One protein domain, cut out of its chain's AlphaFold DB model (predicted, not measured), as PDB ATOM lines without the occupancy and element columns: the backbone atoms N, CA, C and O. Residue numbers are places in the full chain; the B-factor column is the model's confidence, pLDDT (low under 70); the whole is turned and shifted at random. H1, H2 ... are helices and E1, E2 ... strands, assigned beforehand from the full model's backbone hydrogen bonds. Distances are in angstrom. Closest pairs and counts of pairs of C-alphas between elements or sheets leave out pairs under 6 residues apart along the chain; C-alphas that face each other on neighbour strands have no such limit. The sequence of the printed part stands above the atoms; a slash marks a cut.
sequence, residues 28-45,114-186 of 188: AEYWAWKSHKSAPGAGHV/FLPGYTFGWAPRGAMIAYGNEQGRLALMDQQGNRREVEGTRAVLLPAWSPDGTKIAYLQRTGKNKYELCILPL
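This is residues 28 to 45 and 114 to 186 of the 188 residues of an uncharacterized protein of Acidobacteria bacterium (UniProt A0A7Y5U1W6). Two small antiparallel sheets meet along E6, which packs over E2 and E3 of the first sheet, while E7 and E8 extend the second sheet away from it, E8 farthest; the two are only partly face to face. E7 and E8 make a long twisted hairpin, and H1 and E1 lie outlying, H1 only grazing both sheets. The printed part has 91 residues, with one named helix and then eight named strands along the chain; the sheets run in the orders E2 E3 E4 E5 and E6 E7 E8. The class is mostly strand, and the whole is compact, with a radius of gyration of the C-alphas of 12.6 A and spans of 39 by 29 by 25 A.

H1, residues 28 to 34, has every O i to N i+4 pair within hydrogen-bond range. E1, residues 42 to 45, pairs with no named strand and is apart from H1. E2, residues 120 to 122, E3, residues 129 to 132, E4, residues 138 to 141, and E5, residues 147 to 149, form a meander, each strand the antiparallel neighbour of the one before. The closest C-alphas of H1 and E2 are those of Lys 34 and Trp 122, 4.8 A apart. In the hairpin of E2 and E3, N 121 and O 130 are 2.9 A apart; in that of E3 and E4, N 131 and O 139 are 3.0 A apart; in that of E4 and E5, N 140 and O 148 are 2.8 A apart. E6, residues 156 to 161, E7, residues 167 to 175, and E8, residues 178 to 185, form a second meander, strongly twisted. In the hairpin of E6 and E7, N 160 and O 169 are 2.8 A apart; in that of E7 and E8, at 155 degrees, N 172 and O 180 are 2.8 A apart. The closest C-alphas of E3 and E6 are those of Gly 132 and Val 156, 5.3 A apart; those of E2 and E6 are Gly 121 and Ala 160, 5.5 A apart. E3 and E7 are near each other, with 7 pairs of C-alphas within 10 A, while E5 and E8 are apart.

H1 begins at C-alpha 28, (212.379, 110.192, 231.226), and measures 10.1 A. E1 measures 5.8 A, E2 6.9 A, E3 10.3 A, E4 10.2 A, E5 6.8 A and E6 14.0 A. E7 measures 24.7 A, from C-alpha 167 at (226.788, 116.905, 219.980). E8 measures 22.8 A and ends at C-alpha 185, (229.319, 118.904, 216.722).

The two C-alphas farthest apart are those of His 44 and Lys 176, 39.7 A. Residues 46 to 113 are not printed, and C-alphas 45 and 114 are 19.4 A apart across the cut. Of the links that are printed whole, none is long. The mean pLDDT of the printed part is 88.7, and residues 116 to 117 are under 70.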
ATOM      1  N   ALA A  28     212.325 110.116 229.766       89.06
ATOM      2  CA  ALA A  28     212.379 110.192 231.226       89.06
ATOM      3  C   ALA A  28     213.812 110.031 231.753       89.06
ATOM      4  O   ALA A  28     214.263 110.837 232.566       89.06
ATOM      5  N   GLU A  29     214.541 109.039 231.238       90.44
ATOM      6  CA  GLU A  29     215.944 108.814 231.583       90.44
ATOM      7  C   GLU A  29     216.804 110.017 231.183       90.44
ATOM      8  O   GLU A  29     217.580 110.510 231.997       90.44
ATOM      9  N   TYR A  30     216.596 110.559 229.980       90.81
ATOM     10  CA  TYR A  30     217.288 111.751 229.495       90.81
ATOM     11  C   TYR A  30     217.160 112.947 230.451       90.81
ATOM     12  O   TYR A  30     218.158 113.564 230.832       90.81
ATOM     13  N   TRP A  31     215.939 113.271 230.886       88.31
ATOM     14  CA  TRP A  31     215.711 114.372 231.830       88.31
ATOM     15  C   TRP A  31     216.248 114.080 233.232       88.31
ATOM     16  O   TRP A  31     216.686 115.012 233.912       88.31
ATOM     17  N   ALA A  32     216.259 112.812 233.650       88.44
ATOM     18  CA  ALA A  32     216.748 112.420 234.967       88.44
ATOM     19  C   ALA A  32     218.215 112.810 235.178       88.44
ATOM     20  O   ALA A  32     218.566 113.194 236.290       88.44
ATOM     21  N   TRP A  33     219.048 112.774 234.132       89.62
ATOM     22  CA  TRP A  33     220.456 113.170 234.219       89.62
ATOM     23  C   TRP A  33     220.740 114.576 233.675       89.62
ATOM     24  O   TRP A  33     221.487 115.320 234.309       89.62
ATOM     25  N   LYS A  34     220.120 114.996 232.560       89.00
ATOM     26  CA  LYS A  34     220.384 116.300 231.908       89.00
ATOM     27  C   LYS A  34     220.231 117.473 232.869       89.00
ATOM     28  O   LYS A  34     220.996 118.433 232.814       89.00
ATOM     29  N   SER A  35     219.173 117.423 233.670       87.12
ATOM     30  CA  SER A  35     218.735 118.519 234.532       87.12
ATOM     31  C   SER A  35     218.954 118.247 236.013       87.12
ATOM     32  O   SER A  35     218.436 118.976 236.857       87.12
ATOM     33  N   HIS A  36     219.687 117.183 236.337       87.69
ATOM     34  CA  HIS A  36     219.948 116.816 237.717       87.69
ATOM     35  C   HIS A  36     220.798 117.880 238.427       87.69
ATOM     36  O   HIS A  36     221.555 118.614 237.788       87.69
ATOM     37  N   LYS A  37     220.696 117.963 239.758       88.50
ATOM     38  CA  LYS A  37     221.532 118.878 240.554       88.50
ATOM     39  C   LYS A  37     223.016 118.513 240.435       88.50
ATOM     40  O   LYS A  37     223.856 119.390 240.263       88.50
ATOM     41  N   SER A  38     223.315 117.223 240.515       90.38
ATOM     42  CA  SER A  38     224.670 116.666 240.452       90.38
ATOM     43  C   SER A  38     224.975 116.098 239.069       90.38
ATOM     44  O   SER A  38     224.082 115.551 238.417       90.38
ATOM     45  N   ALA A  39     226.233 116.185 238.649       89.44
ATOM     46  CA  ALA A  39     226.678 115.688 237.360       89.44
ATOM     47  C   ALA A  39     226.589 114.149 237.272       89.44
ATOM     48  O   ALA A  39     226.917 113.450 238.242       89.44
ATOM     49  N   PRO A  40     226.206 113.586 236.111       88.38
ATOM     50  CA  PRO A  40     226.106 112.138 235.934       88.38
ATOM     51  C   PRO A  40     227.451 111.442 236.179       88.38
ATOM     52  O   PRO A  40     228.475 111.833 235.622       88.38
ATOM     53  N   GLY A  41     227.458 110.418 237.038       85.38
ATOM     54  CA  GLY A  41     228.672 109.671 237.393       85.38
ATOM     55  C   GLY A  41     229.675 110.426 238.278       85.38
ATOM     56  O   GLY A  41     230.694 109.852 238.650       85.38
ATOM     57  N   ALA A  42     229.394 111.676 238.658       84.69
ATOM     58  CA  ALA A  42     230.266 112.483 239.502       84.69
ATOM     59  C   ALA A  42     229.464 113.308 240.515       84.69
ATOM     60  O   ALA A  42     229.399 114.533 240.440       84.69
ATOM     61  N   GLY A  43     228.890 112.624 241.508       80.69
ATOM     62  CA  GLY A  43     228.010 113.234 242.514       80.69
ATOM     63  C   GLY A  43     228.635 114.354 243.357       80.69
ATOM     64  O   GLY A  43     227.909 115.094 243.999       80.69
ATOM     65  N   HIS A  44     229.961 114.519 243.343       84.69
ATOM     66  CA  HIS A  44     230.652 115.620 244.024       84.69
ATOM     67  C   HIS A  44     230.679 116.929 243.212       84.69
ATOM     68  O   HIS A  44     231.122 117.961 243.716       84.69
ATOM     69  N   VAL A  45     230.266 116.889 241.941       89.12
ATOM     70  CA  VAL A  45     230.134 118.063 241.076       89.12
ATOM     71  C   VAL A  45     228.661 118.417 241.009       89.12
ATOM     72  O   VAL A  45     227.880 117.724 240.360       89.12
ATOM     73  N   PHE A 114     213.280 129.100 238.112       72.88
ATOM     74  CA  PHE A 114     214.211 128.386 237.248       72.88
ATOM     75  C   PHE A 114     213.637 127.000 236.941       72.88
ATOM     76  O   PHE A 114     213.064 126.342 237.813       72.88
ATOM     77  N   LEU A 115     213.767 126.567 235.691       70.19
ATOM     78  CA  LEU A 115     213.380 125.230 235.257       70.19
ATOM     79  C   LEU A 115     214.663 124.448 234.949       70.19
ATOM     80  O   LEU A 115     215.351 124.776 233.975       70.19
ATOM     81  N   PRO A 116     215.017 123.437 235.764       65.75
ATOM     82  CA  PRO A 116     216.133 122.550 235.466       65.75
ATOM     83  C   PRO A 116     216.050 122.015 234.025       65.75
ATOM     84  O   PRO A 116     214.984 121.619 233.557       65.75
ATOM     85  N   GLY A 117     217.166 122.045 233.291       66.50
ATOM     86  CA  GLY A 117     217.225 121.604 231.891       66.50
ATOM     87  C   GLY A 117     216.776 122.628 230.840       66.50
ATOM     88  O   GLY A 117     216.817 122.315 229.647       66.50
ATOM     89  N   TYR A 118     216.350 123.827 231.254       73.31
ATOM     90  CA  TYR A 118     216.138 124.974 230.358       73.31
ATOM     91  C   TYR A 118     217.349 125.917 230.350       73.31
ATOM     92  O   TYR A 118     217.673 126.532 229.337       73.31
ATOM     93  N   THR A 119     218.023 126.028 231.489       77.19
ATOM     94  CA  THR A 119     219.152 126.945 231.695       77.19
ATOM     95  C   THR A 119     220.477 126.332 231.273       77.19
ATOM     96  O   THR A 119     221.295 126.967 230.615       77.19
ATOM     97  N   PHE A 120     220.657 125.073 231.652       89.62
ATOM     98  CA  PHE A 120     221.859 124.304 231.422       89.62
ATOM     99  C   PHE A 120     221.495 122.851 231.114       89.62
ATOM    100  O   PHE A 120     220.373 122.411 231.385       89.62
ATOM    101  N   GLY A 121     222.456 122.102 230.587       91.75
ATOM    102  CA  GLY A 121     222.373 120.656 230.450       91.75
ATOM    103  C   GLY A 121     223.707 120.002 230.775       91.75
ATOM    104  O   GLY A 121     224.747 120.436 230.274       91.75
ATOM    105  N   TRP A 122     223.672 118.955 231.595       93.38
ATOM    106  CA  TRP A 122     224.819 118.079 231.809       93.38
ATOM    107  C   TRP A 122     225.110 117.235 230.571       93.38
ATOM    108  O   TRP A 122     224.185 116.813 229.882       93.38
ATOM    109  N   ALA A 123     226.385 116.952 230.329       93.00
ATOM    110  CA  ALA A 123     226.819 115.884 229.450       93.00
ATOM    111  C   ALA A 123     226.530 114.520 230.104       93.00
ATOM    112  O   ALA A 123     226.626 114.394 231.330       93.00
ATOM    113  N   PRO A 124     226.236 113.474 229.314       91.19
ATOM    114  CA  PRO A 124     225.966 112.138 229.849       91.19
ATOM    115  C   PRO A 124     227.190 111.502 230.536       91.19
ATOM    116  O   PRO A 124     227.037 110.581 231.335       91.19
ATOM    117  N   ARG A 125     228.409 111.976 230.227       83.50
ATOM    118  CA  ARG A 125     229.688 111.540 230.814       83.50
ATOM    119  C   ARG A 125     230.666 112.711 230.932       83.50
ATOM    120  O   ARG A 125     230.497 113.731 230.274       83.50
ATOM    121  N   GLY A 126     231.686 112.560 231.779       80.12
ATOM    122  CA  GLY A 126     232.762 113.552 231.944       80.12
ATOM    123  C   GLY A 126     232.362 114.812 232.717       80.12
ATOM    124  O   GLY A 126     233.190 115.703 232.875       80.12
ATOM    125  N   ALA A 127     231.114 114.872 233.207       85.75
ATOM    126  CA  ALA A 127     230.590 115.925 234.076       85.75
ATOM    127  C   ALA A 127     230.904 117.344 233.577       85.75
ATOM    128  O   ALA A 127     231.334 118.236 234.308       85.75
ATOM    129  N   MET A 128     230.646 117.513 232.285       92.00
ATOM    130  CA  MET A 128     230.676 118.785 231.591       92.00
ATOM    131  C   MET A 128     229.270 119.378 231.552       92.00
ATOM    132  O   MET A 128     228.290 118.648 231.422       92.00
ATOM    133  N   ILE A 129     229.163 120.698 231.638       93.12
ATOM    134  CA  ILE A 129     227.901 121.431 231.524       93.12
ATOM    135  C   ILE A 129     227.906 122.295 230.267       93.12
ATOM    136  O   ILE A 129     228.932 122.863 229.899       93.12
ATOM    137  N   ALA A 130     226.746 122.411 229.626       94.12
ATOM    138  CA  ALA A 130     226.482 123.397 228.586       94.12
ATOM    139  C   ALA A 130     225.432 124.391 229.080       94.12
ATOM    140  O   ALA A 130     224.402 123.972 229.608       94.12
ATOM    141  N   TYR A 131     225.673 125.689 228.908       92.06
ATOM    142  CA  TYR A 131     224.770 126.753 229.355       92.06
ATOM    143  C   TYR A 131     224.880 127.990 228.457       92.06
ATOM    144  O   TYR A 131     225.886 128.196 227.777       92.06
ATOM    145  N   GLY A 132     223.827 128.808 228.425       89.56
ATOM    146  CA  GLY A 132     223.896 130.147 227.840       89.56
ATOM    147  C   GLY A 132     224.477 131.116 228.867       89.56
ATOM    148  O   GLY A 132     223.915 131.252 229.950       89.56
ATOM    149  N   ASN A 133     225.594 131.770 228.555       87.50
ATOM    150  CA  ASN A 133     226.203 132.743 229.462       87.50
ATOM    151  C   ASN A 133     225.461 134.095 229.438       87.50
ATOM    152  O   ASN A 133     224.566 134.323 228.623       87.50
ATOM    153  N   GLU A 134     225.872 135.028 230.298       82.56
ATOM    154  CA  GLU A 134     225.281 136.377 230.394       82.56
ATOM    155  C   GLU A 134     225.354 137.178 229.083       82.56
ATOM    156  O   GLU A 134     224.531 138.053 228.822       82.56
ATOM    157  N   GLN A 135     226.315 136.847 228.220       86.12
ATOM    158  CA  GLN A 135     226.505 137.466 226.908       86.12
ATOM    159  C   GLN A 135     225.652 136.779 225.823       86.12
ATOM    160  O   GLN A 135     225.713 137.135 224.645       86.12
ATOM    161  N   GLY A 136     224.848 135.784 226.210       87.12
ATOM    162  CA  GLY A 136     224.006 134.980 225.337       87.12
ATOM    163  C   GLY A 136     224.772 133.971 224.482       87.12
ATOM    164  O   GLY A 136     224.186 133.433 223.547       87.12
ATOM    165  N   ARG A 137     226.057 133.719 224.746       92.44
ATOM    166  CA  ARG A 137     226.845 132.709 224.025       92.44
ATOM    167  C   ARG A 137     226.705 131.343 224.678       92.44
ATOM    168  O   ARG A 137     226.510 131.245 225.888       92.44
ATOM    169  N   LEU A 138     226.833 130.290 223.877       94.12
ATOM    170  CA  LEU A 138     226.955 128.932 224.393       94.12
ATOM    171  C   LEU A 138     228.329 128.783 225.055       94.12
ATOM    172  O   LEU A 138     229.359 129.006 224.418       94.12
ATOM    173  N   ALA A 139     228.333 128.400 226.325       93.44
ATOM    174  CA  ALA A 139     229.529 128.099 227.094       93.44
ATOM    175  C   ALA A 139     229.514 126.634 227.537       93.44
ATOM    176  O   ALA A 139     228.463 126.077 227.866       93.44
ATOM    177  N   LEU A 140     230.698 126.029 227.533       94.38
ATOM    178  CA  LEU A 140     230.964 124.686 228.026       94.38
ATOM    179  C   LEU A 140     231.945 124.788 229.182       94.38
ATOM    180  O   LEU A 140     232.931 125.519 229.080       94.38
ATOM    181  N   MET A 141     231.677 124.065 230.261       92.31
ATOM    182  CA  MET A 141     232.553 124.045 231.426       92.31
ATOM    183  C   MET A 141     232.719 122.626 231.952       92.31
ATOM    184  O   MET A 141     231.742 121.883 232.048       92.31
ATOM    185  N   ASP A 142     233.955 122.246 232.260       89.81
ATOM    186  CA  ASP A 142     234.274 120.945 232.848       89.81
ATOM    187  C   ASP A 142     234.246 120.971 234.390       89.81
ATOM    188  O   ASP A 142     234.008 122.000 235.027       89.81
ATOM    189  N   GLN A 143     234.510 119.819 235.010       85.00
ATOM    190  CA  GLN A 143     234.549 119.669 236.471       85.00
ATOM    191  C   GLN A 143     235.653 120.476 237.164       85.00
ATOM    192  O   GLN A 143     235.574 120.723 238.371       85.00
ATOM    193  N   GLN A 144     236.701 120.826 236.420       86.19
ATOM    194  CA  GLN A 144     237.851 121.580 236.907       86.19
ATOM    195  C   GLN A 144     237.583 123.092 236.841       86.19
ATOM    196  O   GLN A 144     238.355 123.870 237.397       86.19
ATOM    197  N   GLY A 145     236.471 123.504 236.222       86.94
ATOM    198  CA  GLY A 145     236.120 124.902 235.994       86.94
ATOM    199  C   GLY A 145     236.742 125.474 234.720       86.94
ATOM    200  O   GLY A 145     236.655 126.679 234.495       86.94
ATOM    201  N   ASN A 146     237.353 124.642 233.868       90.00
ATOM    202  CA  ASN A 146     237.853 125.109 232.583       90.00
ATOM    203  C   ASN A 146     236.657 125.430 231.690       90.00
ATOM    204  O   ASN A 146     235.837 124.559 231.382       90.00
ATOM    205  N   ARG A 147     236.568 126.692 231.272       90.62
ATOM    206  CA  ARG A 147     235.487 127.208 230.439       90.62
ATOM    207  C   ARG A 147     235.970 127.424 229.014       90.62
ATOM    208  O   ARG A 147     237.019 128.019 228.786       90.62
ATOM    209  N   ARG A 148     235.138 127.032 228.052       92.94
ATOM    210  CA  ARG A 148     235.267 127.432 226.649       92.94
ATOM    211  C   ARG A 148     233.948 127.974 226.128       92.94
ATOM    212  O   ARG A 148     232.879 127.456 226.446       92.94
ATOM    213  N   GLU A 149     234.023 129.011 225.316       94.25
ATOM    214  CA  GLU A 149     232.861 129.559 224.627       94.25
ATOM    215  C   GLU A 149     232.827 129.084 223.183       94.25
ATOM    216  O   GLU A 149     233.865 128.861 222.563       94.25
ATOM    217  N   VAL A 150     231.622 128.941 222.646       94.25
ATOM    218  CA  VAL A 150     231.416 128.564 221.252       94.25
ATOM    219  C   VAL A 150     231.248 129.835 220.432       94.25
ATOM    220  O   VAL A 150     230.274 130.581 220.599       94.25
ATOM    221  N   GLU A 151     232.207 130.082 219.546       92.06
ATOM    222  CA  GLU A 151     232.206 131.247 218.664       92.06
ATOM    223  C   GLU A 151     230.985 131.269 217.734       92.06
ATOM    224  O   GLU A 151     230.393 130.243 217.405       92.06
ATOM    225  N   GLY A 152     230.566 132.472 217.334       89.56
ATOM    226  CA  GLY A 152     229.427 132.672 216.432       89.56
ATOM    227  C   GLY A 152     228.044 132.429 217.052       89.56
ATOM    228  O   GLY A 152     227.034 132.755 216.427       89.56
ATOM    229  N   THR A 153     227.969 131.915 218.282       93.38
ATOM    230  CA  THR A 153     226.697 131.740 218.991       93.38
ATOM    231  C   THR A 153     226.213 133.047 219.617       93.38
ATOM    232  O   THR A 153     227.003 133.883 220.053       93.38
ATOM    233  N   ARG A 154     224.892 133.242 219.663       92.12
ATOM    234  CA  ARG A 154     224.263 134.410 220.298       92.12
ATOM    235  C   ARG A 154     222.865 134.082 220.799       92.12
ATOM    236  O   ARG A 154     222.175 133.263 220.206       92.12
ATOM    237  N   ALA A 155     222.423 134.775 221.847       90.12
ATOM    238  CA  ALA A 155     221.110 134.585 222.469       90.12
ATOM    239  C   ALA A 155     220.688 133.097 222.587       90.12
ATOM    240  O   ALA A 155     219.572 132.728 222.205       90.12
ATOM    241  N   VAL A 156     221.618 132.262 223.060       90.25
ATOM    242  CA  VAL A 156     221.483 130.807 223.181       90.25
ATOM    243  C   VAL A 156     220.564 130.434 224.337       90.25
ATOM    244  O   VAL A 156     220.621 131.027 225.411       90.25
ATOM    245  N   LEU A 157     219.729 129.422 224.112       88.19
ATOM    246  CA  LEU A 157     218.750 128.896 225.056       88.19
ATOM    247  C   LEU A 157     218.674 127.367 224.957       88.19
ATOM    248  O   LEU A 157     218.924 126.792 223.900       88.19
ATOM    249  N   LEU A 158     218.238 126.722 226.043       88.88
ATOM    250  CA  LEU A 158     217.904 125.292 226.101       88.88
ATOM    251  C   LEU A 158     218.995 124.347 225.539       88.88
ATOM    252  O   LEU A 158     218.671 123.501 224.700       88.88
ATOM    253  N   PRO A 159     220.271 124.455 225.957       92.31
ATOM    254  CA  PRO A 159     221.286 123.516 225.498       92.31
ATOM    255  C   PRO A 159     220.964 122.081 225.947       92.31
ATOM    256  O   PRO A 159     220.461 121.834 227.047       92.31
ATOM    257  N   ALA A 160     221.245 121.121 225.072       92.38
ATOM    258  CA  ALA A 160     220.888 119.719 225.222       92.38
ATOM    259  C   ALA A 160     221.981 118.834 224.615       92.38
ATOM    260  O   ALA A 160     222.261 118.924 223.422       92.38
ATOM    261  N   TRP A 161     222.590 117.978 225.430       93.94
ATOM    262  CA  TRP A 161     223.616 117.042 224.978       93.94
ATOM    263  C   TRP A 161     223.003 115.845 224.262       93.94
ATOM    264  O   TRP A 161     221.957 115.341 224.666       93.94
ATOM    265  N   SER A 162     223.667 115.341 223.227       91.94
ATOM    266  CA  SER A 162     223.335 114.025 222.693       91.94
ATOM    267  C   SER A 162     223.673 112.931 223.720       91.94
ATOM    268  O   SER A 162     224.631 113.086 224.483       91.94
ATOM    269  N   PRO A 163     222.941 111.800 223.744       90.81
ATOM    270  CA  PRO A 163     223.238 110.685 224.653       90.81
ATOM    271  C   PRO A 163     224.642 110.090 224.477       90.81
ATOM    272  O   PRO A 163     225.203 109.542 225.422       90.81
ATOM    273  N   ASP A 164     225.218 110.215 223.279       90.44
ATOM    274  CA  ASP A 164     226.593 109.804 222.978       90.44
ATOM    275  C   ASP A 164     227.653 110.847 223.398       90.44
ATOM    276  O   ASP A 164     228.845 110.572 223.314       90.44
ATOM    277  N   GLY A 165     227.245 112.037 223.854       91.62
ATOM    278  CA  GLY A 165     228.138 113.124 224.266       91.62
ATOM    279  C   GLY A 165     228.847 113.861 223.122       91.62
ATOM    280  O   GLY A 165     229.645 114.751 223.390       91.62
ATOM    281  N   THR A 166     228.567 113.532 221.859       91.75
ATOM    282  CA  THR A 166     229.298 114.068 220.694       91.75
ATOM    283  C   THR A 166     228.711 115.354 220.115       91.75
ATOM    284  O   THR A 166     229.300 115.959 219.220       91.75
ATOM    285  N   LYS A 167     227.514 115.763 220.547       93.62
ATOM    286  CA  LYS A 167     226.788 116.905 219.980       93.62
ATOM    287  C   LYS A 167     226.027 117.666 221.051       93.62
ATOM    288  O   LYS A 167     225.605 117.101 222.060       93.62
ATOM    289  N   ILE A 168     225.779 118.939 220.769       93.94
ATOM    290  CA  ILE A 168     224.898 119.793 221.562       93.94
ATOM    291  C   ILE A 168     223.855 120.415 220.644       93.94
ATOM    292  O   ILE A 168     224.190 121.135 219.707       93.94
ATOM    293  N   ALA A 169     222.586 120.164 220.935       92.81
ATOM    294  CA  ALA A 169     221.476 120.914 220.375       92.81
ATOM    295  C   ALA A 169     221.206 122.155 221.230       92.81
ATOM    296  O   ALA A 169     221.285 122.094 222.456       92.81
ATOM    297  N   TYR A 170     220.871 123.277 220.606       92.81
ATOM    298  CA  TYR A 170     220.493 124.500 221.312       92.81
ATOM    299  C   TYR A 170     219.556 125.357 220.464       92.81
ATOM    300  O   TYR A 170     219.526 125.247 219.239       92.81
ATOM    301  N   LEU A 171     218.788 126.228 221.116       91.56
ATOM    302  CA  LEU A 171     217.997 127.244 220.435       91.56
ATOM    303  C   LEU A 171     218.764 128.560 220.377       91.56
ATOM    304  O   LEU A 171     219.266 129.037 221.390       91.56
ATOM    305  N   GLN A 172     218.787 129.185 219.210       91.69
ATOM    306  CA  GLN A 172     219.306 130.532 219.012       91.69
ATOM    307  C   GLN A 172     218.151 131.482 218.705       91.69
ATOM    308  O   GLN A 172     217.419 131.298 217.733       91.69
ATOM    309  N   ARG A 173     217.963 132.522 219.525       91.50
ATOM    310  CA  ARG A 173     216.925 133.531 219.268       91.50
ATOM    311  C   ARG A 173     217.364 134.467 218.139       91.50
ATOM    312  O   ARG A 173     218.303 135.240 218.305       91.50
ATOM    313  N   THR A 174     216.643 134.453 217.019       91.38
ATOM    314  CA  THR A 174     216.939 135.284 215.833       91.38
ATOM    315  C   THR A 174     215.989 136.464 215.646       91.38
ATOM    316  O   THR A 174     216.257 137.356 214.846       91.38
ATOM    317  N   GLY A 175     214.901 136.528 216.417       88.00
ATOM    318  CA  GLY A 175     213.971 137.656 216.402       88.00
ATOM    319  C   GLY A 175     212.896 137.559 217.481       88.00
ATOM    320  O   GLY A 175     212.910 136.657 218.322       88.00
ATOM    321  N   LYS A 176     211.927 138.486 217.455       86.56
ATOM    322  CA  LYS A 176     210.772 138.462 218.366       86.56
ATOM    323  C   LYS A 176     209.966 137.185 218.115       86.56
ATOM    324  O   LYS A 176     209.338 137.049 217.070       86.56
ATOM    325  N   ASN A 177     210.017 136.256 219.068       83.31
ATOM    326  CA  ASN A 177     209.400 134.927 218.993       83.31
ATOM    327  C   ASN A 177     209.913 134.042 217.840       83.31
ATOM    328  O   ASN A 177     209.195 133.146 217.401       83.31
ATOM    329  N   LYS A 178     211.139 134.279 217.353       88.06
ATOM    330  CA  LYS A 178     211.792 133.431 216.346       88.06
ATOM    331  C   LYS A 178     213.030 132.772 216.937       88.06
ATOM    332  O   LYS A 178     213.873 133.457 217.522       88.06
ATOM    333  N   TYR A 179     213.113 131.460 216.758       89.06
ATOM    334  CA  TYR A 179     214.204 130.625 217.238       89.06
ATOM    335  C   TYR A 179     214.663 129.703 216.118       89.06
ATOM    336  O   TYR A 179     213.839 129.186 215.366       89.06
ATOM    337  N   GLU A 180     215.966 129.492 216.044       90.12
ATOM    338  CA  GLU A 180     216.588 128.475 215.209       90.12
ATOM    339  C   GLU A 180     217.067 127.340 216.105       90.12
ATOM    340  O   GLU A 180     217.639 127.590 217.166       90.12
ATOM    341  N   LEU A 181     216.807 126.102 215.693       90.00
ATOM    342  CA  LEU A 181     217.381 124.924 216.328       90.00
ATOM    343  C   LEU A 181     218.722 124.632 215.661       90.00
ATOM    344  O   LEU A 181     218.781 124.327 214.472       90.00
ATOM    345  N   CYS A 182     219.789 124.750 216.435       91.44
ATOM    346  CA  CYS A 182     221.159 124.584 215.983       91.44
ATOM    347  C   CYS A 182     221.765 123.321 216.598       91.44
ATOM    348  O   CYS A 182     221.439 122.957 217.730       91.44
ATOM    349  N   ILE A 183     222.674 122.681 215.861       92.12
ATOM    350  CA  ILE A 183     223.455 121.534 216.327       92.12
ATOM    351  C   ILE A 183     224.932 121.907 216.261       92.12
ATOM    352  O   ILE A 183     225.434 122.270 215.201       92.12
ATOM    353  N   LEU A 184     225.621 121.787 217.392       93.44
ATOM    354  CA  LEU A 184     227.067 121.906 217.506       93.44
ATOM    355  C   LEU A 184     227.684 120.506 217.602       93.44
ATOM    356  O   LEU A 184     227.484 119.834 218.618       93.44
ATOM    357  N   PRO A 185     228.443 120.058 216.592       92.81
ATOM    358  CA  PRO A 185     229.319 118.904 216.722       92.81
ATOM    359  C   PRO A 185     230.479 119.219 217.673       92.81
ATOM    360  O   PRO A 185     231.104 120.272 217.578       92.81
ATOM    361  N   LEU A 186     230.776 118.290 218.575       87.56
ATOM    362  CA  LEU A 186     231.961 118.302 219.422       87.56
ATOM    363  C   LEU A 186     232.923 117.269 218.834       87.56
ATOM    364  O   LEU A 186     232.971 116.127 219.281       87.56
TER     365      LEU A 186